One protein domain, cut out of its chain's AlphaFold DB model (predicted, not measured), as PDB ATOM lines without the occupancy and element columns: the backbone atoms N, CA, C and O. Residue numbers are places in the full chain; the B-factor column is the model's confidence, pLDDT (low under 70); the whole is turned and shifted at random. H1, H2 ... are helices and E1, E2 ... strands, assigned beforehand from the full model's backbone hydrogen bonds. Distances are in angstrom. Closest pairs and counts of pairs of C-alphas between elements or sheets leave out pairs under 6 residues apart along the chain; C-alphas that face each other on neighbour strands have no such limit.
ATOM      1  N   VAL A   7     -72.077 -22.919  20.828       95.81
ATOM      2  CA  VAL A   7     -72.511 -22.525  19.484       95.81
ATOM      3  C   VAL A   7     -72.795 -23.787  18.678       95.81
ATOM      4  O   VAL A   7     -71.895 -24.599  18.466       95.81
ATOM      5  N   LEU A   8     -74.046 -23.952  18.255       94.38
ATOM      6  CA  LEU A   8     -74.507 -25.119  17.502       94.38
ATOM      7  C   LEU A   8     -74.491 -24.883  15.989       94.38
ATOM      8  O   LEU A   8     -74.261 -25.816  15.221       94.38
ATOM      9  N   GLY A   9     -74.694 -23.638  15.554       93.56
ATOM     10  CA  GLY A   9     -74.754 -23.299  14.138       93.56
ATOM     11  C   GLY A   9     -74.887 -21.805  13.879       93.56
ATOM     12  O   GLY A   9     -75.093 -21.004  14.795       93.56
ATOM     13  N   GLN A  10     -74.769 -21.434  12.607       95.06
ATOM     14  CA  GLN A  10     -74.977 -20.069  12.137       95.06
ATOM     15  C   GLN A  10     -75.577 -20.053  10.729       95.06
ATOM     16  O   GLN A  10     -75.327 -20.964   9.937       95.06
ATOM     17  N   ALA A  11     -76.317 -18.996  10.405       93.62
ATOM     18  CA  ALA A  11     -76.889 -18.765   9.081       93.62
ATOM     19  C   ALA A  11     -76.869 -17.269   8.732       93.62
ATOM     20  O   ALA A  11     -76.991 -16.420   9.615       93.62
ATOM     21  N   LEU A  12     -76.713 -16.949   7.445       93.19
ATOM     22  CA  LEU A  12     -76.682 -15.574   6.936       93.19
ATOM     23  C   LEU A  12     -77.934 -15.293   6.108       93.19
ATOM     24  O   LEU A  12     -78.229 -16.035   5.172       93.19
ATOM     25  N   THR A  13     -78.643 -14.220   6.431       91.94
ATOM     26  CA  THR A  13     -79.634 -13.617   5.532       91.94
ATOM     27  C   THR A  13     -78.963 -12.520   4.702       91.94
ATOM     28  O   THR A  13     -77.742 -12.358   4.751       91.94
ATOM     29  N   SER A  14     -79.732 -11.751   3.927       90.19
ATOM     30  CA  SER A  14     -79.172 -10.626   3.167       90.19
ATOM     31  C   SER A  14     -78.535  -9.548   4.049       90.19
ATOM     32  O   SER A  14     -77.622  -8.859   3.602       90.19
ATOM     33  N   ASP A  15     -79.010  -9.395   5.283       93.69
ATOM     34  CA  ASP A  15     -78.661  -8.280   6.163       93.69
ATOM     35  C   ASP A  15     -78.440  -8.680   7.626       93.69
ATOM     36  O   ASP A  15     -78.188  -7.809   8.454       93.69
ATOM     37  N   SER A  16     -78.524  -9.968   7.964       95.69
ATOM     38  CA  SER A  16     -78.446 -10.438   9.344       95.69
ATOM     39  C   SER A  16     -77.629 -11.724   9.476       95.69
ATOM     40  O   SER A  16     -77.648 -12.603   8.614       95.69
ATOM     41  N   LEU A  17     -76.931 -11.856  10.602       97.00
ATOM     42  CA  LEU A  17     -76.308 -13.096  11.053       97.00
ATOM     43  C   LEU A  17     -77.166 -13.699  12.166       97.00
ATOM     44  O   LEU A  17     -77.359 -13.076  13.207       97.00
ATOM     45  N   ALA A  18     -77.644 -14.923  11.967       97.38
ATOM     46  CA  ALA A  18     -78.278 -15.716  13.008       97.38
ATOM     47  C   ALA A  18     -77.270 -16.712  13.587       97.38
ATOM     48  O   ALA A  18     -76.607 -17.429  12.838       97.38
ATOM     49  N   VAL A  19     -77.175 -16.776  14.914       97.75
ATOM     50  CA  VAL A  19     -76.338 -17.741  15.640       97.75
ATOM     51  C   VAL A  19     -77.210 -18.531  16.601       97.75
ATOM     52  O   VAL A  19     -77.917 -17.945  17.423       97.75
ATOM     53  N   GLU A  20     -77.150 -19.856  16.498       97.88
ATOM     54  CA  GLU A  20     -77.809 -20.772  17.424       97.88
ATOM     55  C   GLU A  20     -76.854 -21.147  18.557       97.88
ATOM     56  O   GLU A  20     -75.744 -21.633  18.313       97.88
ATOM     57  N   THR A  21     -77.306 -20.960  19.796       97.69
ATOM     58  CA  THR A  21     -76.612 -21.453  20.985       97.69
ATOM     59  C   THR A  21     -77.504 -22.300  21.881       97.69
ATOM     60  O   THR A  21     -78.732 -22.210  21.828       97.69
ATOM     61  N   ALA A  22     -76.883 -23.138  22.711       97.31
ATOM     62  CA  ALA A  22     -77.570 -23.989  23.675       97.31
ATOM     63  C   ALA A  22     -76.703 -24.309  24.907       97.31
ATOM     64  O   ALA A  22     -75.473 -24.291  24.856       97.31
ATOM     65  N   ASP A  23     -77.354 -24.676  26.008       96.62
ATOM     66  CA  ASP A  23     -76.747 -25.173  27.252       96.62
ATOM     67  C   ASP A  23     -76.202 -26.614  27.102       96.62
ATOM     68  O   ASP A  23     -75.427 -27.090  27.931       96.62
ATOM     69  N   ALA A  24     -76.619 -27.332  26.053       94.00
ATOM     70  CA  ALA A  24     -76.201 -28.693  25.718       94.00
ATOM     71  C   ALA A  24     -76.230 -28.895  24.195       94.00
ATOM     72  O   ALA A  24     -76.853 -28.116  23.484       94.00
ATOM     73  N   TYR A  25     -75.596 -29.960  23.693       90.44
ATOM     74  CA  TYR A  25     -75.474 -30.198  22.247       90.44
ATOM     75  C   TYR A  25     -76.820 -30.224  21.506       90.44
ATOM     76  O   TYR A  25     -76.923 -29.666  20.426       90.44
ATOM     77  N   TYR A  26     -77.849 -30.864  22.067       92.69
ATOM     78  CA  TYR A  26     -79.181 -30.882  21.457       92.69
ATOM     79  C   TYR A  26     -79.978 -29.649  21.905       92.69
ATOM     80  O   TYR A  26     -80.130 -29.490  23.118       92.69
ATOM     81  N   PRO A  27     -80.525 -28.814  20.997       94.94
ATOM     82  CA  PRO A  27     -81.152 -27.542  21.370       94.94
ATOM     83  C   PRO A  27     -82.429 -27.710  22.204       94.94
ATOM     84  O   PRO A  27     -82.757 -26.850  23.021       94.94
ATOM     85  N   ALA A  28     -83.158 -28.820  22.074       94.38
ATOM     86  CA  ALA A  28     -84.373 -29.031  22.857       94.38
ATOM     87  C   ALA A  28     -84.100 -29.479  24.307       94.38
ATOM     88  O   ALA A  28     -83.007 -29.906  24.688       94.38
ATOM     89  N   GLY A  29     -85.148 -29.441  25.135       93.81
ATOM     90  CA  GLY A  29     -85.115 -29.958  26.503       93.81
ATOM     91  C   GLY A  29     -84.047 -29.271  27.355       93.81
ATOM     92  O   GLY A  29     -84.132 -28.074  27.620       93.81
ATOM     93  N   LYS A  30     -83.031 -30.033  27.785       93.88
ATOM     94  CA  LYS A  30     -81.925 -29.504  28.598       93.88
ATOM     95  C   LYS A  30     -81.047 -28.497  27.852       93.88
ATOM     96  O   LYS A  30     -80.365 -27.738  28.528       93.88
ATOM     97  N   GLY A  31     -81.061 -28.485  26.516       94.50
ATOM     98  CA  GLY A  31     -80.271 -27.539  25.732       94.50
ATOM     99  C   GLY A  31     -80.798 -26.113  25.748       94.50
ATOM    100  O   GLY A  31     -80.004 -25.202  25.573       94.50
ATOM    101  N   LYS A  32     -82.099 -25.895  25.989       96.81
ATOM    102  CA  LYS A  32     -82.711 -24.552  26.024       96.81
ATOM    103  C   LYS A  32     -82.239 -23.645  24.873       96.81
ATOM    104  O   LYS A  32     -81.828 -22.507  25.103       96.81
ATOM    105  N   GLY A  33     -82.274 -24.181  23.656       97.38
ATOM    106  CA  GLY A  33     -81.747 -23.550  22.457       97.38
ATOM    107  C   GLY A  33     -82.275 -22.134  22.257       97.38
ATOM    108  O   GLY A  33     -83.427 -21.813  22.572       97.38
ATOM    109  N   ARG A  34     -81.414 -21.269  21.731       97.94
ATOM    110  CA  ARG A  34     -81.709 -19.869  21.444       97.94
ATOM    111  C   ARG A  34     -81.089 -19.482  20.117       97.94
ATOM    112  O   ARG A  34     -79.929 -19.783  19.863       97.94
ATOM    113  N   ILE A  35     -81.840 -18.736  19.318       98.25
ATOM    114  CA  ILE A  35     -81.309 -18.052  18.144       98.25
ATOM    115  C   ILE A  35     -81.152 -16.583  18.493       98.25
ATOM    116  O   ILE A  35     -82.096 -15.949  18.963       98.25
ATOM    117  N   SER A  36     -79.950 -16.057  18.281       98.12
ATOM    118  CA  SER A  36     -79.653 -14.628  18.373       98.12
ATOM    119  C   SER A  36     -79.415 -14.083  16.972       98.12
ATOM    120  O   SER A  36     -78.647 -14.669  16.211       98.12
ATOM    121  N   VAL A  37     -80.080 -12.982  16.634       98.00
ATOM    122  CA  VAL A  37     -80.020 -12.349  15.316       98.00
ATOM    123  C   VAL A  37     -79.348 -10.989  15.441       98.00
ATOM    124  O   VAL A  37     -79.769 -10.143  16.229       98.00
ATOM    125  N   PHE A  38     -78.288 -10.809  14.662       97.38
ATOM    126  CA  PHE A  38     -77.426  -9.635  14.652       97.38
ATOM    127  C   PHE A  38     -77.549  -8.940  13.302       97.38
ATOM    128  O   PHE A  38     -77.384  -9.589  12.271       97.38
ATOM    129  N   SER A  39     -77.799  -7.632  13.307       96.12
ATOM    130  CA  SER A  39     -77.814  -6.842  12.076       96.12
ATOM    131  C   SER A  39     -76.399  -6.697  11.506       96.12
ATOM    132  O   SER A  39     -75.450  -6.387  12.229       96.12
ATOM    133  N   LEU A  40     -76.259  -6.907  10.198       95.56
ATOM    134  CA  LEU A  40     -75.038  -6.651   9.431       95.56
ATOM    135  C   LEU A  40     -74.960  -5.197   8.948       95.56
ATOM    136  O   LEU A  40     -73.869  -4.711   8.659       95.56
ATOM    137  N   THR A  41     -76.095  -4.501   8.866       95.50
ATOM    138  CA  THR A  41     -76.177  -3.087   8.463       95.50
ATOM    139  C   THR A  41     -76.054  -2.138   9.654       95.50
ATOM    140  O   THR A  41     -75.560  -1.023   9.504       95.50
ATOM    141  N   GLU A  42     -76.408  -2.606  10.853       94.94
ATOM    142  CA  GLU A  42     -76.290  -1.877  12.118       94.94
ATOM    143  C   GLU A  42     -75.539  -2.710  13.178       94.94
ATOM    144  O   GLU A  42     -76.131  -3.135  14.172       94.94
ATOM    145  N   PRO A  43     -74.217  -2.940  13.038       90.44
ATOM    146  CA  PRO A  43     -73.475  -3.867  13.907       90.44
ATOM    147  C   PRO A  43     -73.390  -3.450  15.384       90.44
ATOM    148  O   PRO A  43     -72.983  -4.241  16.235       90.44
ATOM    149  N   SER A  44     -73.713  -2.190  15.693       92.25
ATOM    150  CA  SER A  44     -73.765  -1.658  17.060       92.25
ATOM    151  C   SER A  44     -75.149  -1.780  17.708       92.25
ATOM    152  O   SER A  44     -75.272  -1.511  18.904       92.25
ATOM    153  N   ALA A  45     -76.183  -2.170  16.954       93.38
ATOM    154  CA  ALA A  45     -77.507  -2.423  17.503       93.38
ATOM    155  C   ALA A  45     -77.489  -3.666  18.406       93.38
ATOM    156  O   ALA A  45     -76.736  -4.618  18.188       93.38
ATOM    157  N   SER A  46     -78.332  -3.663  19.441       94.00
ATOM    158  CA  SER A  46     -78.496  -4.850  20.286       94.00
ATOM    159  C   SER A  46     -79.172  -5.970  19.487       94.00
ATOM    160  O   SER A  46     -80.159  -5.697  18.802       94.00
ATOM    161  N   PRO A  47     -78.690  -7.221  19.576       94.81
ATOM    162  CA  PRO A  47     -79.315  -8.333  18.877       94.81
ATOM    163  C   PRO A  47     -80.692  -8.652  19.453       94.81
ATOM    164  O   PRO A  47     -80.939  -8.504  20.654       94.81
ATOM    165  N   THR A  48     -81.569  -9.186  18.610       96.25
ATOM    166  CA  THR A  48     -82.798  -9.839  19.069       96.25
ATOM    167  C   THR A  48     -82.547 -11.321  19.304       96.25
ATOM    168  O   THR A  48     -81.630 -11.903  18.728       96.25
ATOM    169  N   SER A  49     -83.358 -11.967  20.142       97.31
ATOM    170  CA  SER A  49     -83.274 -13.418  20.300       97.31
ATOM    171  C   SER A  49     -84.614 -14.058  20.620       97.31
ATOM    172  O   SER A  49     -85.486 -13.424  21.214       97.31
ATOM    173  N   PHE A  50     -84.747 -15.330  20.259       98.38
ATOM    174  CA  PHE A  50     -85.921 -16.144  20.552       98.38
ATOM    175  C   PHE A  50     -85.514 -17.590  20.886       98.38
ATOM    176  O   PHE A  50     -84.457 -18.054  20.442       98.38
ATOM    177  N   PRO A  51     -86.298 -18.305  21.715       97.81
ATOM    178  CA  PRO A  51     -86.018 -19.697  22.047       97.81
ATOM    179  C   PRO A  51     -86.342 -20.626  20.869       97.81
ATOM    180  O   PRO A  51     -87.288 -20.385  20.122       97.81
ATOM    181  N   THR A  52     -85.607 -21.728  20.744       97.06
ATOM    182  CA  THR A  52     -85.869 -22.787  19.763       97.06
ATOM    183  C   THR A  52     -85.622 -24.166  20.369       97.06
ATOM    184  O   THR A  52     -84.749 -24.356  21.213       97.06
ATOM    185  N   SER A  53     -86.398 -25.151  19.921       96.31
ATOM    186  CA  SER A  53     -86.132 -26.579  20.138       96.31
ATOM    187  C   SER A  53     -85.686 -27.293  18.857       96.31
ATOM    188  O   SER A  53     -85.550 -28.514  18.852       96.31
ATOM    189  N   LEU A  54     -85.534 -26.544  17.766       95.88
ATOM    190  CA  LEU A  54     -85.157 -27.002  16.433       95.88
ATOM    191  C   LEU A  54     -83.776 -26.457  16.074       95.88
ATOM    192  O   LEU A  54     -83.438 -25.350  16.487       95.88
ATOM    193  N   TRP A  55     -83.048 -27.209  15.256       95.06
ATOM    194  CA  TRP A  55     -81.724 -26.846  14.762       95.06
ATOM    195  C   TRP A  55     -81.801 -25.745  13.711       95.06
ATOM    196  O   TRP A  55     -82.615 -25.835  12.791       95.06
ATOM    197  N   LEU A  56     -80.914 -24.756  13.784       95.44
ATOM    198  CA  LEU A  56     -80.721 -23.784  12.712       95.44
ATOM    199  C   LEU A  56     -80.064 -24.480  11.515       95.44
ATOM    200  O   LEU A  56     -78.880 -24.810  11.532       95.44
ATOM    201  N   ALA A  57     -80.852 -24.711  10.472       92.44
ATOM    202  CA  ALA A  57     -80.457 -25.533   9.334       92.44
ATOM    203  C   ALA A  57     -80.152 -24.705   8.072       92.44
ATOM    204  O   ALA A  57     -79.502 -25.195   7.150       92.44
ATOM    205  N   GLY A  58     -80.589 -23.446   8.032       92.31
ATOM    206  CA  GLY A  58     -80.258 -22.509   6.966       92.31
ATOM    207  C   GLY A  58     -81.037 -21.205   7.066       92.31
ATOM    208  O   GLY A  58     -81.624 -20.876   8.098       92.31
ATOM    209  N   SER A  59     -81.050 -20.467   5.966       92.88
ATOM    210  CA  SER A  59     -81.694 -19.163   5.845       92.88
ATOM    211  C   SER A  59     -82.164 -18.925   4.414       92.88
ATOM    212  O   SER A  59     -81.586 -19.456   3.464       92.88
ATOM    213  N   GLY A  60     -83.218 -18.121   4.288       91.06
ATOM    214  CA  GLY A  60     -83.595 -17.429   3.056       91.06
ATOM    215  C   GLY A  60     -83.146 -15.968   3.098       91.06
ATOM    216  O   GLY A  60     -82.301 -15.590   3.915       91.06
ATOM    217  N   LYS A  61     -83.748 -15.125   2.256       89.94
ATOM    218  CA  LYS A  61     -83.398 -13.700   2.141       89.94
ATOM    219  C   LYS A  61     -83.598 -12.925   3.443       89.94
ATOM    220  O   LYS A  61     -82.757 -12.111   3.809       89.94
ATOM    221  N   SER A  62     -84.706 -13.186   4.137       91.88
ATOM    222  CA  SER A  62     -85.124 -12.489   5.366       91.88
ATOM    223  C   SER A  62     -85.790 -13.429   6.381       91.88
ATOM    224  O   SER A  62     -86.591 -13.006   7.214       91.88
ATOM    225  N   SER A  63     -85.503 -14.727   6.284       94.69
ATOM    226  CA  SER A  63     -86.093 -15.773   7.120       94.69
ATOM    227  C   SER A  63     -85.056 -16.825   7.487       94.69
ATOM    228  O   SER A  63     -84.070 -17.016   6.774       94.69
ATOM    229  N   LEU A  64     -85.313 -17.562   8.561       96.44
ATOM    230  CA  LEU A  64     -84.492 -18.683   9.006       96.44
ATOM    231  C   LEU A  64     -85.222 -20.000   8.758       96.44
ATOM    232  O   LEU A  64     -86.449 -20.064   8.834       96.44
ATOM    233  N   LEU A  65     -84.458 -21.048   8.468       95.44
ATOM    234  CA  LEU A  65     -84.959 -22.402   8.260       95.44
ATOM    235  C   LEU A  65     -84.500 -23.278   9.422       95.44
ATOM    236  O   LEU A  65     -83.301 -23.464   9.639       95.44
ATOM    237  N   LEU A  66     -85.466 -23.805  10.167       95.44
ATOM    238  CA  LEU A  66     -85.244 -24.627  11.348       95.44
ATOM    239  C   LEU A  66     -85.627 -26.077  11.064       95.44
ATOM    240  O   LEU A  66     -86.687 -26.327  10.495       95.44
ATOM    241  N   SER A  67     -84.806 -27.038  11.479       93.12
ATOM    242  CA  SER A  67     -85.053 -28.465  11.254       93.12
ATOM    243  C   SER A  67     -85.222 -29.239  12.558       93.12
ATOM    244  O   SER A  67     -84.581 -28.963  13.572       93.12
ATOM    245  N   SER A  68     -86.074 -30.263  12.522       88.62
ATOM    246  CA  SER A  68     -86.163 -31.260  13.595       88.62
ATOM    247  C   SER A  68     -84.940 -32.183  13.664       88.62
ATOM    248  O   SER A  68     -84.752 -32.868  14.672       88.62
ATOM    249  N   GLN A  69     -84.095 -32.189  12.629       86.00
ATOM    250  CA  GLN A  69     -82.877 -32.992  12.543       86.00
ATOM    251  C   GLN A  69     -81.612 -32.124  12.594       86.00
ATOM    252  O   GLN A  69     -81.641 -30.976  12.147       86.00
ATOM    253  N   PRO A  70     -80.499 -32.653  13.138       81.25
ATOM    254  CA  PRO A  70     -79.240 -31.924  13.195       81.25
ATOM    255  C   PRO A  70     -78.669 -31.645  11.794       81.25
ATOM    256  O   PRO A  70     -78.911 -32.422  10.862       81.25
ATOM    257  N   PRO A  71     -77.851 -30.587  11.643       68.69
ATOM    258  CA  PRO A  71     -77.116 -30.328  10.410       68.69
ATOM    259  C   PRO A  71     -76.243 -31.531  10.019       68.69
ATOM    260  O   PRO A  71     -75.595 -32.141  10.867       68.69
ATOM    261  N   GLY A  72     -76.204 -31.871   8.728       62.56
ATOM    262  CA  GLY A  72     -75.335 -32.937   8.213       62.56
ATOM    263  C   GLY A  72     -75.839 -34.370   8.422       62.56
ATOM    264  O   GLY A  72     -75.071 -35.308   8.212       62.56
ATOM    265  N   GLY A  73     -77.108 -34.570   8.800       56.91
ATOM    266  CA  GLY A  73     -77.729 -35.896   8.784       56.91
ATOM    267  C   GLY A  73     -77.638 -36.529   7.391       56.91
ATOM    268  O   GLY A  73     -78.251 -36.043   6.445       56.91
ATOM    269  N   SER A  74     -76.848 -37.597   7.242       46.25
ATOM    270  CA  SER A  74     -76.775 -38.350   5.987       46.25
ATOM    271  C   SER A  74     -77.855 -39.427   5.966       46.25
ATOM    272  O   SER A  74     -77.884 -40.282   6.853       46.25
ATOM    273  N   GLY A  75     -78.695 -39.441   4.934       50.41
ATOM    274  CA  GLY A  75     -79.635 -40.532   4.703       50.41
ATOM    275  C   GLY A  75     -80.712 -40.198   3.677       50.41
ATOM    276  O   GLY A  75     -80.797 -39.086   3.171       50.41
ATOM    277  N   THR A  76     -81.562 -41.186   3.400       53.00
ATOM    278  CA  THR A  76     -82.846 -41.027   2.696       53.00
ATOM    279  C   THR A  76     -83.944 -40.457   3.604       53.00
ATOM    280  O   THR A  76     -85.084 -40.320   3.167       53.00
ATOM    281  N   SER A  77     -83.633 -40.162   4.873       65.94
ATOM    282  CA  SER A  77     -84.592 -39.649   5.848       65.94
ATOM    283  C   SER A  77     -84.935 -38.200   5.548       65.94
ATOM    284  O   SER A  77     -84.059 -37.336   5.541       65.94
ATOM    285  N   THR A  78     -86.217 -37.937   5.347       77.75
ATOM    286  CA  THR A  78     -86.742 -36.583   5.277       77.75
ATOM    287  C   THR A  78     -86.937 -36.005   6.679       77.75
ATOM    288  O   THR A  78     -87.042 -36.722   7.678       77.75
ATOM    289  N   SER A  79     -86.960 -34.681   6.758       85.50
ATOM    290  CA  SER A  79     -87.232 -33.917   7.970       85.50
ATOM    291  C   SER A  79     -88.350 -32.909   7.719       85.50
ATOM    292  O   SER A  79     -88.765 -32.673   6.581       85.50
ATOM    293  N   THR A  80     -88.837 -32.308   8.799       91.00
ATOM    294  CA  THR A  80     -89.720 -31.148   8.713       91.00
ATOM    295  C   THR A  80     -88.870 -29.897   8.851       91.00
ATOM    296  O   THR A  80     -88.219 -29.710   9.883       91.00
ATOM    297  N   VAL A  81     -88.903 -29.035   7.835       93.69
ATOM    298  CA  VAL A  81     -88.283 -27.707   7.884       93.69
ATOM    299  C   VAL A  81     -89.356 -26.678   8.211       93.69
ATOM    300  O   VAL A  81     -90.386 -26.601   7.546       93.69
ATOM    301  N   THR A  82     -89.122 -25.885   9.248       96.12
ATOM    302  CA  THR A  82     -89.972 -24.765   9.648       96.12
ATOM    303  C   THR A  82     -89.288 -23.463   9.272       96.12
ATOM    304  O   THR A  82     -88.181 -23.191   9.730       96.12
ATOM    305  N   GLN A  83     -89.951 -22.649   8.461       96.94
ATOM    306  CA  GLN A  83     -89.511 -21.296   8.164       96.94
ATOM    307  C   GLN A  83     -90.049 -20.339   9.224       96.94
ATOM    308  O   GLN A  83     -91.245 -20.348   9.532       96.94
ATOM    309  N   VAL A  84     -89.167 -19.501   9.755       98.00
ATOM    310  CA  VAL A  84     -89.510 -18.435  10.697       98.00
ATOM    311  C   VAL A  84     -88.942 -17.101  10.233       98.00
ATOM    312  O   VAL A  84     -87.945 -17.064   9.511       98.00
ATOM    313  N   ASP A  85     -89.553 -15.997  10.651       97.06
ATOM    314  CA  ASP A  85     -88.921 -14.686  10.516       97.06
ATOM    315  C   ASP A  85     -87.730 -14.533  11.486       97.06
ATOM    316  O   ASP A  85     -87.425 -15.410  12.300       97.06
ATOM    317  N   LEU A  86     -87.049 -13.389  11.414       97.00
ATOM    318  CA  LEU A  86     -85.897 -13.074  12.267       97.00
ATOM    319  C   LEU A  86     -86.240 -12.910  13.761       97.00
ATOM    320  O   LEU A  86     -85.343 -12.793  14.597       97.00
ATOM    321  N   HIS A  87     -87.524 -12.930  14.117       96.94
ATOM    322  CA  HIS A  87     -88.027 -12.855  15.486       96.94
ATOM    323  C   HIS A  87     -88.632 -14.184  15.967       96.94
ATOM    324  O   HIS A  87     -89.161 -14.252  17.078       96.94
ATOM    325  N   GLY A  88     -88.533 -15.247  15.164       97.38
ATOM    326  CA  GLY A  88     -89.017 -16.582  15.505       97.38
ATOM    327  C   GLY A  88     -90.505 -16.801  15.234       97.38
ATOM    328  O   GLY A  88     -91.054 -17.825  15.646       97.38
ATOM    329  N   LYS A  89     -91.184 -15.878  14.545       97.81
ATOM    330  CA  LYS A  89     -92.573 -16.078  14.126       97.81
ATOM    331  C   LYS A  89     -92.616 -17.101  12.998       97.81
ATOM    332  O   LYS A  89     -91.918 -16.955  12.001       97.81
ATOM    333  N   HIS A  90     -93.482 -18.102  13.131       97.69
ATOM    334  CA  HIS A  90     -93.751 -19.080  12.075       97.69
ATOM    335  C   HIS A  90     -94.244 -18.405  10.786       97.69
ATOM    336  O   HIS A  90     -95.108 -17.525  10.833       97.69
ATOM    337  N   LEU A  91     -93.681 -18.831   9.653       96.56
ATOM    338  CA  LEU A  91     -94.071 -18.402   8.308       96.56
ATOM    339  C   LEU A  91     -94.623 -19.575   7.489       96.56
ATOM    340  O   LEU A  91     -95.708 -19.473   6.924       96.56
ATOM    341  N   ALA A  92     -93.888 -20.690   7.438       95.50
ATOM    342  CA  ALA A  92     -94.246 -21.859   6.640       95.50
ATOM    343  C   ALA A  92     -93.629 -23.150   7.197       95.50
ATOM    344  O   ALA A  92     -92.702 -23.130   8.011       95.50
ATOM    345  N   THR A  93     -94.135 -24.293   6.735       94.69
ATOM    346  CA  THR A  93     -93.604 -25.618   7.069       94.69
ATOM    347  C   THR A  93     -93.511 -26.472   5.813       94.69
ATOM    348  O   THR A  93     -94.476 -26.578   5.060       94.69
ATOM    349  N   PHE A  94     -92.364 -27.119   5.622       92.06
ATOM    350  CA  PHE A  94     -92.075 -28.005   4.502       92.06
ATOM    351  C   PHE A  94     -91.847 -29.422   5.034       92.06
ATOM    352  O   PHE A  94     -90.855 -29.698   5.719       92.06
ATOM    353  N   THR A  95     -92.787 -30.324   4.757       90.94
ATOM    354  CA  THR A  95     -92.627 -31.758   5.035       90.94
ATOM    355  C   THR A  95     -91.753 -32.404   3.971       90.94
ATOM    356  O   THR A  95     -91.440 -31.788   2.952       90.94
ATOM    357  N   ASP A  96     -91.327 -33.638   4.231       90.62
ATOM    358  CA  ASP A  96     -90.581 -34.450   3.267       90.62
ATOM    359  C   ASP A  96     -89.275 -33.795   2.788       90.62
ATOM    360  O   ASP A  96     -88.740 -34.119   1.728       90.62
ATOM    361  N   SER A  97     -88.724 -32.890   3.605       89.50
ATOM    362  CA  SER A  97     -87.520 -32.132   3.283       89.50
ATOM    363  C   SER A  97     -86.301 -33.040   3.372       89.50
ATOM    364  O   SER A  97     -85.916 -33.469   4.462       89.50
ATOM    365  N   SER A  98     -85.673 -33.322   2.236       87.69
ATOM    366  CA  SER A  98     -84.458 -34.136   2.143       87.69
ATOM    367  C   SER A  98     -83.177 -33.305   2.181       87.69
ATOM    368  O   SER A  98     -82.083 -33.859   2.233       87.69
ATOM    369  N   GLY A  99     -83.284 -31.978   2.096       87.62
ATOM    370  CA  GLY A  99     -82.135 -31.089   2.199       87.62
ATOM    371  C   GLY A  99     -82.506 -29.618   2.090       87.62
ATOM    372  O   GLY A  99     -83.533 -29.260   1.518       87.62
ATOM    373  N   ILE A 100     -81.634 -28.768   2.620       89.00
ATOM    374  CA  ILE A 100     -81.681 -27.320   2.429       89.00
ATOM    375  C   ILE A 100     -80.509 -26.948   1.527       89.00
ATOM    376  O   ILE A 100     -79.365 -27.334   1.771       89.00
ATOM    377  N   ILE A 101     -80.810 -26.223   0.462       89.44
ATOM    378  CA  ILE A 101     -79.850 -25.706  -0.498       89.44
ATOM    379  C   ILE A 101     -79.506 -24.274  -0.079       89.44
ATOM    380  O   ILE A 101     -80.386 -23.473   0.247       89.44
ATOM    381  N   LEU A 102     -78.210 -23.953  -0.094       83.31
ATOM    382  CA  LEU A 102     -77.715 -22.613   0.216       83.31
ATOM    383  C   LEU A 102     -78.434 -21.570  -0.647       83.31
ATOM    384  O   LEU A 102     -78.347 -21.658  -1.865       83.31
ATOM    385  N   GLY A 103     -79.065 -20.581  -0.013       82.50
ATOM    386  CA  GLY A 103     -79.834 -19.533  -0.690       82.50
ATOM    387  C   GLY A 103     -81.330 -19.519  -0.370       82.50
ATOM    388  O   GLY A 103     -82.039 -18.639  -0.841       82.50
ATOM    389  N   GLY A 104     -81.797 -20.449   0.468       89.25
ATOM    390  CA  GLY A 104     -83.190 -20.487   0.912       89.25
ATOM    391  C   GLY A 104     -84.070 -21.406   0.080       89.25
ATOM    392  O   GLY A 104     -85.272 -21.171   0.003       89.25
ATOM    393  N   TRP A 105     -83.506 -22.457  -0.521       94.19
ATOM    394  CA  TRP A 105     -84.302 -23.464  -1.222       94.19
ATOM    395  C   TRP A 105     -84.365 -24.766  -0.427       94.19
ATOM    396  O   TRP A 105     -83.371 -25.206   0.151       94.19
ATOM    397  N   VAL A 106     -85.530 -25.404  -0.400       94.25
ATOM    398  CA  VAL A 106     -85.754 -26.681   0.286       94.25
ATOM    399  C   VAL A 106     -85.999 -27.758  -0.758       94.25
ATOM    400  O   VAL A 106     -86.922 -27.653  -1.557       94.25
ATOM    401  N   ARG A 107     -85.183 -28.812  -0.747       93.12
ATOM    402  CA  ARG A 107     -85.409 -29.998  -1.576       93.12
ATOM    403  C   ARG A 107     -86.347 -30.945  -0.837       93.12
ATOM    404  O   ARG A 107     -86.060 -31.305   0.308       93.12
ATOM    405  N   ARG A 108     -87.432 -31.358  -1.490       92.62
ATOM    406  CA  ARG A 108     -88.369 -32.362  -0.975       92.62
ATOM    407  C   ARG A 108     -88.272 -33.650  -1.780       92.62
ATOM    408  O   ARG A 108     -88.114 -33.610  -2.998       92.62
ATOM    409  N   ASN A 109     -88.394 -34.773  -1.077       91.12
ATOM    410  CA  ASN A 109     -88.461 -36.110  -1.656       91.12
ATOM    411  C   ASN A 109     -89.719 -36.815  -1.141       91.12
ATOM    412  O   ASN A 109     -89.702 -37.427  -0.071       91.12
ATOM    413  N   THR A 110     -90.792 -36.775  -1.921       90.19
ATOM    414  CA  THR A 110     -92.080 -37.376  -1.557       90.19
ATOM    415  C   THR A 110     -92.163 -38.788  -2.122       90.19
ATOM    416  O   THR A 110     -92.034 -38.983  -3.328       90.19
ATOM    417  N   TYR A 111     -92.364 -39.802  -1.280       89.56
ATOM    418  CA  TYR A 111     -92.549 -41.168  -1.776       89.56
ATOM    419  C   TYR A 111     -93.936 -41.318  -2.408       89.56
ATOM    420  O   TYR A 111     -94.937 -41.052  -1.748       89.56
ATOM    421  N   LEU A 112     -93.991 -41.773  -3.662       91.19
ATOM    422  CA  LEU A 112     -95.219 -42.082  -4.392       91.19
ATOM    423  C   LEU A 112     -95.425 -43.607  -4.399       91.19
ATOM    424  O   LEU A 112     -94.759 -44.302  -5.176       91.19
ATOM    425  N   PRO A 113     -96.312 -44.164  -3.548       91.12
ATOM    426  CA  PRO A 113     -96.447 -45.613  -3.391       91.12
ATOM    427  C   PRO A 113     -96.886 -46.326  -4.671       91.12
ATOM    428  O   PRO A 113     -96.370 -47.401  -4.975       91.12
ATOM    429  N   ASP A 114     -97.791 -45.703  -5.429       95.56
ATOM    430  CA  ASP A 114     -98.360 -46.274  -6.653       95.56
ATOM    431  C   ASP A 114     -97.317 -46.396  -7.772       95.56
ATOM    432  O   ASP A 114     -97.324 -47.355  -8.543       95.56
ATOM    433  N   GLU A 115     -96.359 -45.469  -7.814       93.44
ATOM    434  CA  GLU A 115     -95.275 -45.439  -8.801       93.44
ATOM    435  C   GLU A 115     -93.988 -46.114  -8.295       93.44
ATOM    436  O   GLU A 115     -93.034 -46.282  -9.054       93.44
ATOM    437  N   LYS A 116     -93.946 -46.504  -7.011       92.31
ATOM    438  CA  LYS A 116     -92.772 -47.075  -6.326       92.31
ATOM    439  C   LYS A 116     -91.493 -46.252  -6.532       92.31
ATOM    440  O   LYS A 116     -90.402 -46.807  -6.671       92.31
ATOM    441  N   ARG A 117     -91.618 -44.922  -6.536       90.88
ATOM    442  CA  ARG A 117     -90.498 -43.981  -6.690       90.88
ATOM    443  C   ARG A 117     -90.657 -42.772  -5.773       90.88
ATOM    444  O   ARG A 117     -91.735 -42.522  -5.245       90.88
ATOM    445  N   PHE A 118     -89.584 -42.008  -5.614       89.62
ATOM    446  CA  PHE A 118     -89.659 -40.678  -5.014       89.62
ATOM    447  C   PHE A 118     -89.910 -39.635  -6.100       89.62
ATOM    448  O   PHE A 118     -89.269 -39.681  -7.151       89.62
ATOM    449  N   HIS A 119     -90.822 -38.714  -5.814       92.12
ATOM    450  CA  HIS A 119     -90.957 -37.458  -6.525       92.12
ATOM    451  C   HIS A 119     -90.043 -36.414  -5.896       92.12
ATOM    452  O   HIS A 119     -90.020 -36.282  -4.666       92.12
ATOM    453  N   ARG A 120     -89.265 -35.719  -6.727       93.25
ATOM    454  CA  ARG A 120     -88.320 -34.696  -6.277       93.25
ATOM    455  C   ARG A 120     -88.747 -33.325  -6.746       93.25
ATOM    456  O   ARG A 120     -89.052 -33.117  -7.912       93.25
ATOM    457  N   GLU A 121     -88.657 -32.378  -5.834       95.19
ATOM    458  CA  GLU A 121     -88.981 -30.989  -6.106       95.19
ATOM    459  C   GLU A 121     -88.122 -30.066  -5.245       95.19
ATOM    460  O   GLU A 121     -87.578 -30.457  -4.204       95.19
ATOM    461  N   VAL A 122     -87.996 -28.822  -5.688       95.75
ATOM    462  CA  VAL A 122     -87.311 -27.761  -4.955       95.75
ATOM    463  C   VAL A 122     -88.284 -26.617  -4.725       95.75
ATOM    464  O   VAL A 122     -88.862 -26.087  -5.668       95.75
ATOM    465  N   VAL A 123     -88.451 -26.238  -3.462       95.50
ATOM    466  CA  VAL A 123     -89.276 -25.106  -3.042       95.50
ATOM    467  C   VAL A 123     -88.376 -23.905  -2.793       95.50
ATOM    468  O   VAL A 123     -87.433 -23.993  -2.004       95.50
ATOM    469  N   ASP A 124     -88.672 -22.782  -3.435       93.88
ATOM    470  CA  ASP A 124     -88.103 -21.490  -3.074       93.88
ATOM    471  C   ASP A 124     -88.859 -20.907  -1.884       93.88
ATOM    472  O   ASP A 124     -90.043 -20.591  -1.971       93.88
ATOM    473  N   THR A 125     -88.175 -20.766  -0.750       91.75
ATOM    474  CA  THR A 125     -88.807 -20.274   0.481       91.75
ATOM    475  C   THR A 125     -89.024 -18.762   0.476       91.75
ATOM    476  O   THR A 125     -89.753 -18.263   1.334       91.75
ATOM    477  N   ASN A 126     -88.437 -18.030  -0.478       86.19
ATOM    478  CA  ASN A 126     -88.658 -16.592  -0.622       86.19
ATOM    479  C   ASN A 126     -89.962 -16.298  -1.381       86.19
ATOM    480  O   ASN A 126     -90.745 -15.459  -0.940       86.19
ATOM    481  N   SER A 127     -90.211 -17.005  -2.490       89.12
ATOM    482  CA  SER A 127     -91.394 -16.804  -3.345       89.12
ATOM    483  C   SER A 127     -92.537 -17.796  -3.087       89.12
ATOM    484  O   SER A 127     -93.685 -17.531  -3.443       89.12
ATOM    485  N   GLY A 128     -92.244 -18.953  -2.484       90.25
ATOM    486  CA  GLY A 128     -93.163 -20.088  -2.378       90.25
ATOM    487  C   GLY A 128     -93.283 -20.916  -3.662       90.25
ATOM    488  O   GLY A 128     -94.068 -21.866  -3.693       90.25
ATOM    489  N   ALA A 129     -92.533 -20.577  -4.717       93.44
ATOM    490  CA  ALA A 129     -92.531 -21.323  -5.968       93.44
ATOM    491  C   ALA A 129     -91.978 -22.742  -5.779       93.44
ATOM    492  O   ALA A 129     -91.109 -22.992  -4.941       93.44
ATOM    493  N   VAL A 130     -92.487 -23.673  -6.584       95.38
ATOM    494  CA  VAL A 130     -92.123 -25.090  -6.548       95.38
ATOM    495  C   VAL A 130     -91.670 -25.515  -7.938       95.38
ATOM    496  O   VAL A 130     -92.367 -25.259  -8.918       95.38
ATOM    497  N   TYR A 131     -90.514 -26.171  -8.010       95.00
ATOM    498  CA  TYR A 131     -89.899 -26.634  -9.251       95.00
ATOM    499  C   TYR A 131     -89.749 -28.154  -9.230       95.00
ATOM    500  O   TYR A 131     -89.182 -28.705  -8.285       95.00
ATOM    501  N   ASP A 132     -90.246 -28.816 -10.271       94.12
ATOM    502  CA  ASP A 132     -90.216 -30.272 -10.432       94.12
ATOM    503  C   ASP A 132     -88.828 -30.731 -10.923       94.12
ATOM    504  O   ASP A 132     -88.444 -30.473 -12.061       94.12
ATOM    505  N   ASP A 133     -88.065 -31.419 -10.066       92.31
ATOM    506  CA  ASP A 133     -86.710 -31.931 -10.366       92.31
ATOM    507  C   ASP A 133     -86.741 -33.341 -11.000       92.31
ATOM    508  O   ASP A 133     -85.701 -33.979 -11.184       92.31
ATOM    509  N   ASP A 134     -87.928 -33.883 -11.296       89.31
ATOM    510  CA  ASP A 134     -88.084 -35.079 -12.127       89.31
ATOM    511  C   ASP A 134     -88.317 -34.722 -13.598       89.31
ATOM    512  O   ASP A 134     -87.752 -35.380 -14.486       89.31
ATOM    513  N   ALA A 135     -89.158 -33.714 -13.840       88.00
ATOM    514  CA  ALA A 135     -89.470 -33.200 -15.170       88.00
ATOM    515  C   ALA A 135     -88.343 -32.309 -15.710       88.00
ATOM    516  O   ALA A 135     -87.887 -32.503 -16.841       88.00
ATOM    517  N   ASP A 136     -87.859 -31.390 -14.878       91.25
ATOM    518  CA  ASP A 136     -86.739 -30.512 -15.182       91.25
ATOM    519  C   ASP A 136     -85.472 -30.975 -14.458       91.25
ATOM    520  O   ASP A 136     -85.451 -31.944 -13.699       91.25
ATOM    521  N   ARG A 137     -84.365 -30.285 -14.722       91.38
ATOM    522  CA  ARG A 137     -83.163 -30.371 -13.900       91.38
ATOM    523  C   ARG A 137     -83.059 -29.117 -13.060       91.38
ATOM    524  O   ARG A 137     -82.980 -28.019 -13.609       91.38
ATOM    525  N   VAL A 138     -82.949 -29.300 -11.750       94.25
ATOM    526  CA  VAL A 138     -82.712 -28.220 -10.798       94.25
ATOM    527  C   VAL A 138     -81.335 -28.396 -10.162       94.25
ATOM    528  O   VAL A 138     -81.068 -29.371  -9.451       94.25
ATOM    529  N   TRP A 139     -80.424 -27.451 -10.400       93.06
ATOM    530  CA  TRP A 139     -79.064 -27.520  -9.858       93.06
ATOM    531  C   TRP A 139     -78.558 -26.175  -9.354       93.06
ATOM    532  O   TRP A 139     -79.010 -25.114  -9.769       93.06
ATOM    533  N   THR A 140     -77.596 -26.224  -8.438       93.62
ATOM    534  CA  THR A 140     -76.970 -25.019  -7.897       93.62
ATOM    535  C   THR A 140     -75.865 -24.514  -8.811       93.62
ATOM    536  O   THR A 140     -75.075 -25.286  -9.360       93.62
ATOM    537  N   HIS A 141     -75.769 -23.194  -8.934       93.62
ATOM    538  CA  HIS A 141     -74.648 -22.533  -9.590       93.62
ATOM    539  C   HIS A 141     -74.329 -21.219  -8.879       93.62
ATOM    540  O   HIS A 141     -75.196 -20.625  -8.246       93.62
ATOM    541  N   ARG A 142     -73.080 -20.755  -8.935       91.94
ATOM    542  CA  ARG A 142     -72.753 -19.410  -8.444       91.94
ATOM    543  C   ARG A 142     -73.108 -18.394  -9.519       91.94
ATOM    544  O   ARG A 142     -72.737 -18.576 -10.671       91.94
ATOM    545  N   VAL A 143     -73.787 -17.333  -9.118       92.00
ATOM    546  CA  VAL A 143     -74.145 -16.193  -9.965       92.00
ATOM    547  C   VAL A 143     -73.488 -14.932  -9.410       92.00
ATOM    548  O   VAL A 143     -72.915 -14.951  -8.316       92.00
ATOM    549  N   SER A 144     -73.548 -13.825 -10.150       88.50
ATOM    550  CA  SER A 144     -72.893 -12.560  -9.774       88.50
ATOM    551  C   SER A 144     -73.322 -12.027  -8.401       88.50
ATOM    552  O   SER A 144     -72.548 -11.342  -7.736       88.50
ATOM    553  N   THR A 145     -74.529 -12.377  -7.954       88.38
ATOM    554  CA  THR A 145     -75.127 -11.968  -6.676       88.38
ATOM    555  C   THR A 145     -75.009 -13.018  -5.565       88.38
ATOM    556  O   THR A 145     -75.482 -12.781  -4.456       88.38
ATOM    557  N   GLY A 146     -74.345 -14.157  -5.808       89.81
ATOM    558  CA  GLY A 146     -74.094 -15.180  -4.790       89.81
ATOM    559  C   GLY A 146     -74.580 -16.582  -5.183       89.81
ATOM    560  O   GLY A 146     -74.290 -17.041  -6.289       89.81
ATOM    561  N   PRO A 147     -75.191 -17.355  -4.262       91.75
ATOM    562  CA  PRO A 147     -75.824 -18.625  -4.613       91.75
ATOM    563  C   PRO A 147     -76.958 -18.413  -5.621       91.75
ATOM    564  O   PRO A 147     -77.773 -17.509  -5.451       91.75
ATOM    565  N   GLY A 148     -77.018 -19.269  -6.634       94.50
ATOM    566  CA  GLY A 148     -78.098 -19.323  -7.605       94.50
ATOM    567  C   GLY A 148     -78.623 -20.744  -7.792       94.50
ATOM    568  O   GLY A 148     -77.921 -21.732  -7.532       94.50
ATOM    569  N   LEU A 149     -79.864 -20.828  -8.258       95.38
ATOM    570  CA  LEU A 149     -80.538 -22.071  -8.612       95.38
ATOM    571  C   LEU A 149     -80.917 -22.017 -10.088       95.38
ATOM    572  O   LEU A 149     -81.605 -21.094 -10.505       95.38
ATOM    573  N   VAL A 150     -80.461 -22.978 -10.881       96.00
ATOM    574  CA  VAL A 150     -80.739 -23.038 -12.317       96.00
ATOM    575  C   VAL A 150     -81.805 -24.090 -12.573       96.00
ATOM    576  O   VAL A 150     -81.717 -25.204 -12.049       96.00
ATOM    577  N   ILE A 151     -82.793 -23.718 -13.382       96.06
ATOM    578  CA  ILE A 151     -83.853 -24.595 -13.859       96.06
ATOM    579  C   ILE A 151     -83.602 -24.814 -15.348       96.06
ATOM    580  O   ILE A 151     -83.502 -23.864 -16.131       96.06
ATOM    581  N   GLY A 152     -83.455 -26.074 -15.742       95.12
ATOM    582  CA  GLY A 152     -83.171 -26.450 -17.119       95.12
ATOM    583  C   GLY A 152     -84.102 -27.537 -17.613       95.12
ATOM    584  O   GLY A 152     -84.356 -28.519 -16.920       95.12
ATOM    585  N   GLN A 153     -84.541 -27.381 -18.853       94.25
ATOM    586  CA  GLN A 153     -85.376 -28.356 -19.522       94.25
ATOM    587  C   GLN A 153     -84.555 -29.602 -19.836       94.25
ATOM    588  O   GLN A 153     -83.461 -29.519 -20.406       94.25
ATOM    589  N   LYS A 154     -85.112 -30.759 -19.496       91.31
ATOM    590  CA  LYS A 154     -84.567 -32.061 -19.856       91.31
ATOM    591  C   LYS A 154     -85.073 -32.476 -21.237       91.31
ATOM    592  O   LYS A 154     -86.276 -32.498 -21.482       91.31
ATOM    593  N   SER A 155     -84.167 -32.867 -22.122       89.12
ATOM    594  CA  SER A 155     -84.507 -33.455 -23.421       89.12
ATOM    595  C   SER A 155     -83.671 -34.698 -23.686       89.12
ATOM    596  O   SER A 155     -82.580 -34.836 -23.143       89.12
ATOM    597  N   SER A 156     -84.189 -35.615 -24.502       90.94
ATOM    598  CA  SER A 156     -83.472 -36.818 -24.927       90.94
ATOM    599  C   SER A 156     -83.419 -36.864 -26.444       90.94
ATOM    600  O   SER A 156     -84.433 -36.608 -27.093       90.94
ATOM    601  N   ASP A 157     -82.263 -37.212 -27.000       89.31
ATOM    602  CA  ASP A 157     -82.153 -37.545 -28.421       89.31
ATOM    603  C   ASP A 157     -82.654 -38.976 -28.712       89.31
ATOM    604  O   ASP A 157     -83.019 -39.726 -27.797       89.31
ATOM    605  N   GLU A 158     -82.661 -39.358 -29.995       91.31
ATOM    606  CA  GLU A 158     -83.053 -40.698 -30.468       91.31
ATOM    607  C   GLU A 158     -82.187 -41.828 -29.880       91.31
ATOM    608  O   GLU A 158     -82.640 -42.967 -29.786       91.31
ATOM    609  N   ASN A 159     -80.961 -41.517 -29.445       90.38
ATOM    610  CA  ASN A 159     -80.027 -42.467 -28.843       90.38
ATOM    611  C   ASN A 159     -80.197 -42.587 -27.317       90.38
ATOM    612  O   ASN A 159     -79.497 -43.380 -26.685       90.38
ATOM    613  N   GLY A 160     -81.108 -41.816 -26.711       87.12
ATOM    614  CA  GLY A 160     -81.311 -41.781 -25.263       87.12
ATOM    615  C   GLY A 160     -80.344 -40.859 -24.512       87.12
ATOM    616  O   GLY A 160     -80.298 -40.896 -23.279       87.12
ATOM    617  N   THR A 161     -79.555 -40.042 -25.215       88.75
ATOM    618  CA  THR A 161     -78.659 -39.059 -24.598       88.75
ATOM    619  C   THR A 161     -79.491 -37.944 -23.992       88.75
ATOM    620  O   THR A 161     -80.172 -37.206 -24.705       88.75
ATOM    621  N   ILE A 162     -79.410 -37.794 -22.671       88.06
ATOM    622  CA  ILE A 162     -80.104 -36.723 -21.963       88.06
ATOM    623  C   ILE A 162     -79.262 -35.448 -22.027       88.06
ATOM    624  O   ILE A 162     -78.130 -35.412 -21.541       88.06
ATOM    625  N   THR A 163     -79.848 -34.389 -22.567       88.69
ATOM    626  CA  THR A 163     -79.304 -33.033 -22.560       88.69
ATOM    627  C   THR A 163     -80.152 -32.133 -21.670       88.69
ATOM    628  O   THR A 163     -81.339 -32.378 -21.438       88.69
ATOM    629  N   PHE A 164     -79.519 -31.092 -21.137       90.12
ATOM    630  CA  PHE A 164     -80.168 -30.122 -20.268       90.12
ATOM    631  C   PHE A 164     -79.932 -28.730 -20.820       90.12
ATOM    632  O   PHE A 164     -78.783 -28.305 -20.942       90.12
ATOM    633  N   THR A 165     -81.016 -28.032 -21.137       93.62
ATOM    634  CA  THR A 165     -80.964 -26.665 -21.657       93.62
ATOM    635  C   THR A 165     -81.436 -25.712 -20.564       93.62
ATOM    636  O   THR A 165     -82.622 -25.762 -20.221       93.62
ATOM    637  N   PRO A 166     -80.556 -24.862 -19.998       95.81
ATOM    638  CA  PRO A 166     -80.954 -23.858 -19.013       95.81
ATOM    639  C   PRO A 166     -82.097 -22.989 -19.555       95.81
ATOM    640  O   PRO A 166     -82.016 -22.516 -20.686       95.81
ATOM    641  N   GLN A 167     -83.154 -22.802 -18.765       96.31
ATOM    642  CA  GLN A 167     -84.315 -21.979 -19.131       96.31
ATOM    643  C   GLN A 167     -84.304 -20.651 -18.383       96.31
ATOM    644  O   GLN A 167     -84.534 -19.599 -18.968       96.31
ATOM    645  N   PHE A 168     -84.027 -20.710 -17.084       96.25
ATOM    646  CA  PHE A 168     -83.870 -19.547 -16.227       96.25
ATOM    647  C   PHE A 168     -83.046 -19.916 -14.995       96.25
ATOM    648  O   PHE A 168     -82.784 -21.091 -14.713       96.25
ATOM    649  N   TRP A 169     -82.646 -18.906 -14.239       96.00
ATOM    650  CA  TRP A 169     -82.020 -19.074 -12.938       96.00
ATOM    651  C   TRP A 169     -82.646 -18.130 -11.910       96.00
ATOM    652  O   TRP A 169     -83.293 -17.151 -12.267       96.00
ATOM    653  N   LEU A 170     -82.483 -18.452 -10.632       94.88
ATOM    654  CA  LEU A 170     -82.938 -17.666  -9.487       94.88
ATOM    655  C   LEU A 170     -81.726 -17.205  -8.689       94.88
ATOM    656  O   LEU A 170     -80.773 -17.979  -8.532       94.88
ATOM    657  N   SER A 171     -81.767 -15.993  -8.137       93.25
ATOM    658  CA  SER A 171     -80.779 -15.556  -7.154       93.25
ATOM    659  C   SER A 171     -81.289 -15.765  -5.736       93.25
ATOM    660  O   SER A 171     -82.422 -15.438  -5.410       93.25
ATOM    661  N   ALA A 172     -80.405 -16.192  -4.839       90.06
ATOM    662  CA  ALA A 172     -80.686 -16.147  -3.406       90.06
ATOM    663  C   ALA A 172     -80.855 -14.712  -2.855       90.06
ATOM    664  O   ALA A 172     -81.309 -14.537  -1.726       90.06
ATOM    665  N   ALA A 173     -80.417 -13.691  -3.601       87.75
ATOM    666  CA  ALA A 173     -80.402 -12.300  -3.153       87.75
ATOM    667  C   ALA A 173     -81.672 -11.508  -3.522       87.75
ATOM    668  O   ALA A 173     -81.879 -10.406  -3.002       87.75
ATOM    669  N   ASP A 174     -82.521 -12.030  -4.407       86.38
ATOM    670  CA  ASP A 174     -83.736 -11.354  -4.864       86.38
ATOM    671  C   ASP A 174     -85.011 -12.014  -4.316       86.38
ATOM    672  O   ASP A 174     -84.993 -12.660  -3.274       86.38
ATOM    673  N   ASP A 175     -86.156 -11.687  -4.896       83.38
ATOM    674  CA  ASP A 175     -87.491 -12.150  -4.513       83.38
ATOM    675  C   ASP A 175     -87.896 -13.488  -5.160       83.38
ATOM    676  O   ASP A 175     -89.065 -13.866  -5.080       83.38
ATOM    677  N   GLY A 176     -86.956 -14.213  -5.772       87.19
ATOM    678  CA  GLY A 176     -87.233 -15.463  -6.474       87.19
ATOM    679  C   GLY A 176     -87.762 -15.251  -7.891       87.19
ATOM    680  O   GLY A 176     -88.419 -16.136  -8.442       87.19
ATOM    681  N   HIS A 177     -87.516 -14.085  -8.495       90.69
ATOM    682  CA  HIS A 177     -87.897 -13.864  -9.885       90.69
ATOM    683  C   HIS A 177     -86.982 -14.648 -10.847       90.69
ATOM    684  O   HIS A 177     -85.766 -14.703 -10.650       90.69
ATOM    685  N   PRO A 178     -87.539 -15.249 -11.912       94.62
ATOM    686  CA  PRO A 178     -86.745 -15.901 -12.949       94.62
ATOM    687  C   PRO A 178     -85.896 -14.920 -13.767       94.62
ATOM    688  O   PRO A 178     -86.424 -13.985 -14.371       94.62
ATOM    689  N   HIS A 179     -84.600 -15.206 -13.871       95.88
ATOM    690  CA  HIS A 179     -83.647 -14.533 -14.755       95.88
ATOM    691  C   HIS A 179     -83.398 -15.365 -16.006       95.88
ATOM    692  O   HIS A 179     -83.154 -16.569 -15.920       95.88
ATOM    693  N   THR A 180     -83.424 -14.729 -17.173       96.81
ATOM    694  CA  THR A 180     -83.280 -15.409 -18.482       96.81
ATOM    695  C   THR A 180     -82.076 -14.913 -19.276       96.81
ATOM    696  O   THR A 180     -81.766 -15.424 -20.351       96.81
ATOM    697  N   GLU A 181     -81.364 -13.928 -18.747       94.81
ATOM    698  CA  GLU A 181     -80.109 -13.442 -19.280       94.81
ATOM    699  C   GLU A 181     -78.933 -14.352 -18.903       94.81
ATOM    700  O   GLU A 181     -78.940 -15.050 -17.883       94.81
ATOM    701  N   ASN A 182     -77.881 -14.291 -19.722       93.62
ATOM    702  CA  ASN A 182     -76.606 -14.978 -19.523       93.62
ATOM    703  C   ASN A 182     -76.722 -16.505 -19.321       93.62
ATOM    704  O   ASN A 182     -75.934 -17.101 -18.583       93.62
ATOM    705  N   LEU A 183     -77.718 -17.166 -19.921       95.44
ATOM    706  CA  LEU A 183     -77.936 -18.611 -19.754       95.44
ATOM    707  C   LEU A 183     -76.804 -19.463 -20.338       95.44
ATOM    708  O   LEU A 183     -76.570 -20.591 -19.892       95.44
ATOM    709  N   GLU A 184     -76.065 -18.920 -21.303       92.31
ATOM    710  CA  GLU A 184     -74.900 -19.559 -21.903       92.31
ATOM    711  C   GLU A 184     -73.814 -19.887 -20.872       92.31
ATOM    712  O   GLU A 184     -73.062 -20.840 -21.071       92.31
ATOM    713  N   GLN A 185     -73.773 -19.177 -19.738       91.25
ATOM    714  CA  GLN A 185     -72.827 -19.454 -18.654       91.25
ATOM    715  C   GLN A 185     -73.086 -20.805 -17.961       91.25
ATOM    716  O   GLN A 185     -72.174 -21.376 -17.367       91.25
ATOM    717  N   PHE A 186     -74.315 -21.327 -18.035       91.38
ATOM    718  CA  PHE A 186     -74.712 -22.586 -17.390       91.38
ATOM    719  C   PHE A 186     -74.697 -23.780 -18.342       91.38
ATOM    720  O   PHE A 186     -74.935 -24.913 -17.919       91.38
ATOM    721  N   SER A 187     -74.440 -23.538 -19.626       81.75
ATOM    722  CA  SER A 187     -74.327 -24.603 -20.613       81.75
ATOM    723  C   SER A 187     -72.960 -25.269 -20.471       81.75
ATOM    724  O   SER A 187     -71.918 -24.621 -20.572       81.75
TER     725      SER A 187
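This is residues 7 to 187 of the 189 residues of an uncharacterized protein of Actinomyces naeslundii (UniProt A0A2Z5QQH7). Three antiparallel sheets are stacked face to face along the longest axis: E1 to E4 at one end, E5 to E11 in the middle, and E12 to E14 at the other end, with the short helix H1 packed on this last sheet. The middle sheet is folded back on itself, E5 and E6 facing E8 to E11 with E7 as the hinge. The printed part has 181 residues, with fourteen named strands, E1 to E14, followed by one named helix, H1; each sheet's strands lie side by side in chain order, and the class is mostly strand. It is compact, with a radius of gyration of the C-alphas of 18.0 A and spans of 60 by 40 by 23 A.

E1, residues 7 to 12, E2, 16 to 22, E3, 34 to 39, and E4, 48 to 51, form a meander, each strand the antiparallel neighbour of the one before. N 8 and O 20 of E1 and E2 are within hydrogen-bond range at 2.9 A. E5, 55 to 59, E6, 63 to 67, E7, 79 to 85, E8, 90 to 101, E9, 105 to 112, E10, 117 to 124, and E11, 130 to 132, form a second meander, a strongly twisted sheet. E8 bends by 120 degrees at residue 98; it pairs with E7 over residues 90 to 97, N 83 and O 92 at 2.8 A, and with E9 over 97 to 101, N 101 and O 105 at 2.8 A. The first two sheets are face to face, their strands at 50 degrees; the closest C-alphas of E1 and E5, Ala 11 and Gly 58, are 5.5 A apart. E12, 136 to 143, E13, 146 to 156, and E14, 162 to 171, form a third meander, with N 151 and O 168 at 2.9 A. Its sheet faces the second, the strands at 36 degrees; the closest C-alphas of E10 and E12, Val 122 and Val 138, are 7.4 A apart. H1, 183 to 186, is on this third sheet at a height of 6.7 A, only just over E13, with 3 of its 4 C-alphas; it is too short for an O i to N i+4 pair.

E1 begins at C-alpha 7 (-72.511, -22.525, 19.484). E13 is 31.0 A long, E14 25.8 A and E10 22.9 A. H1 ends at C-alpha 186 (-74.712, -22.586, -17.390).

The two C-alphas farthest apart, Ser 46 and Glu 158, are 62.3 A apart. The printed part has no cut. The links E2 to E3, E6 to E7 and E14 to H1 are long. Mean pLDDT of the printed part is 91.5; residues 71 to 77 are under 70.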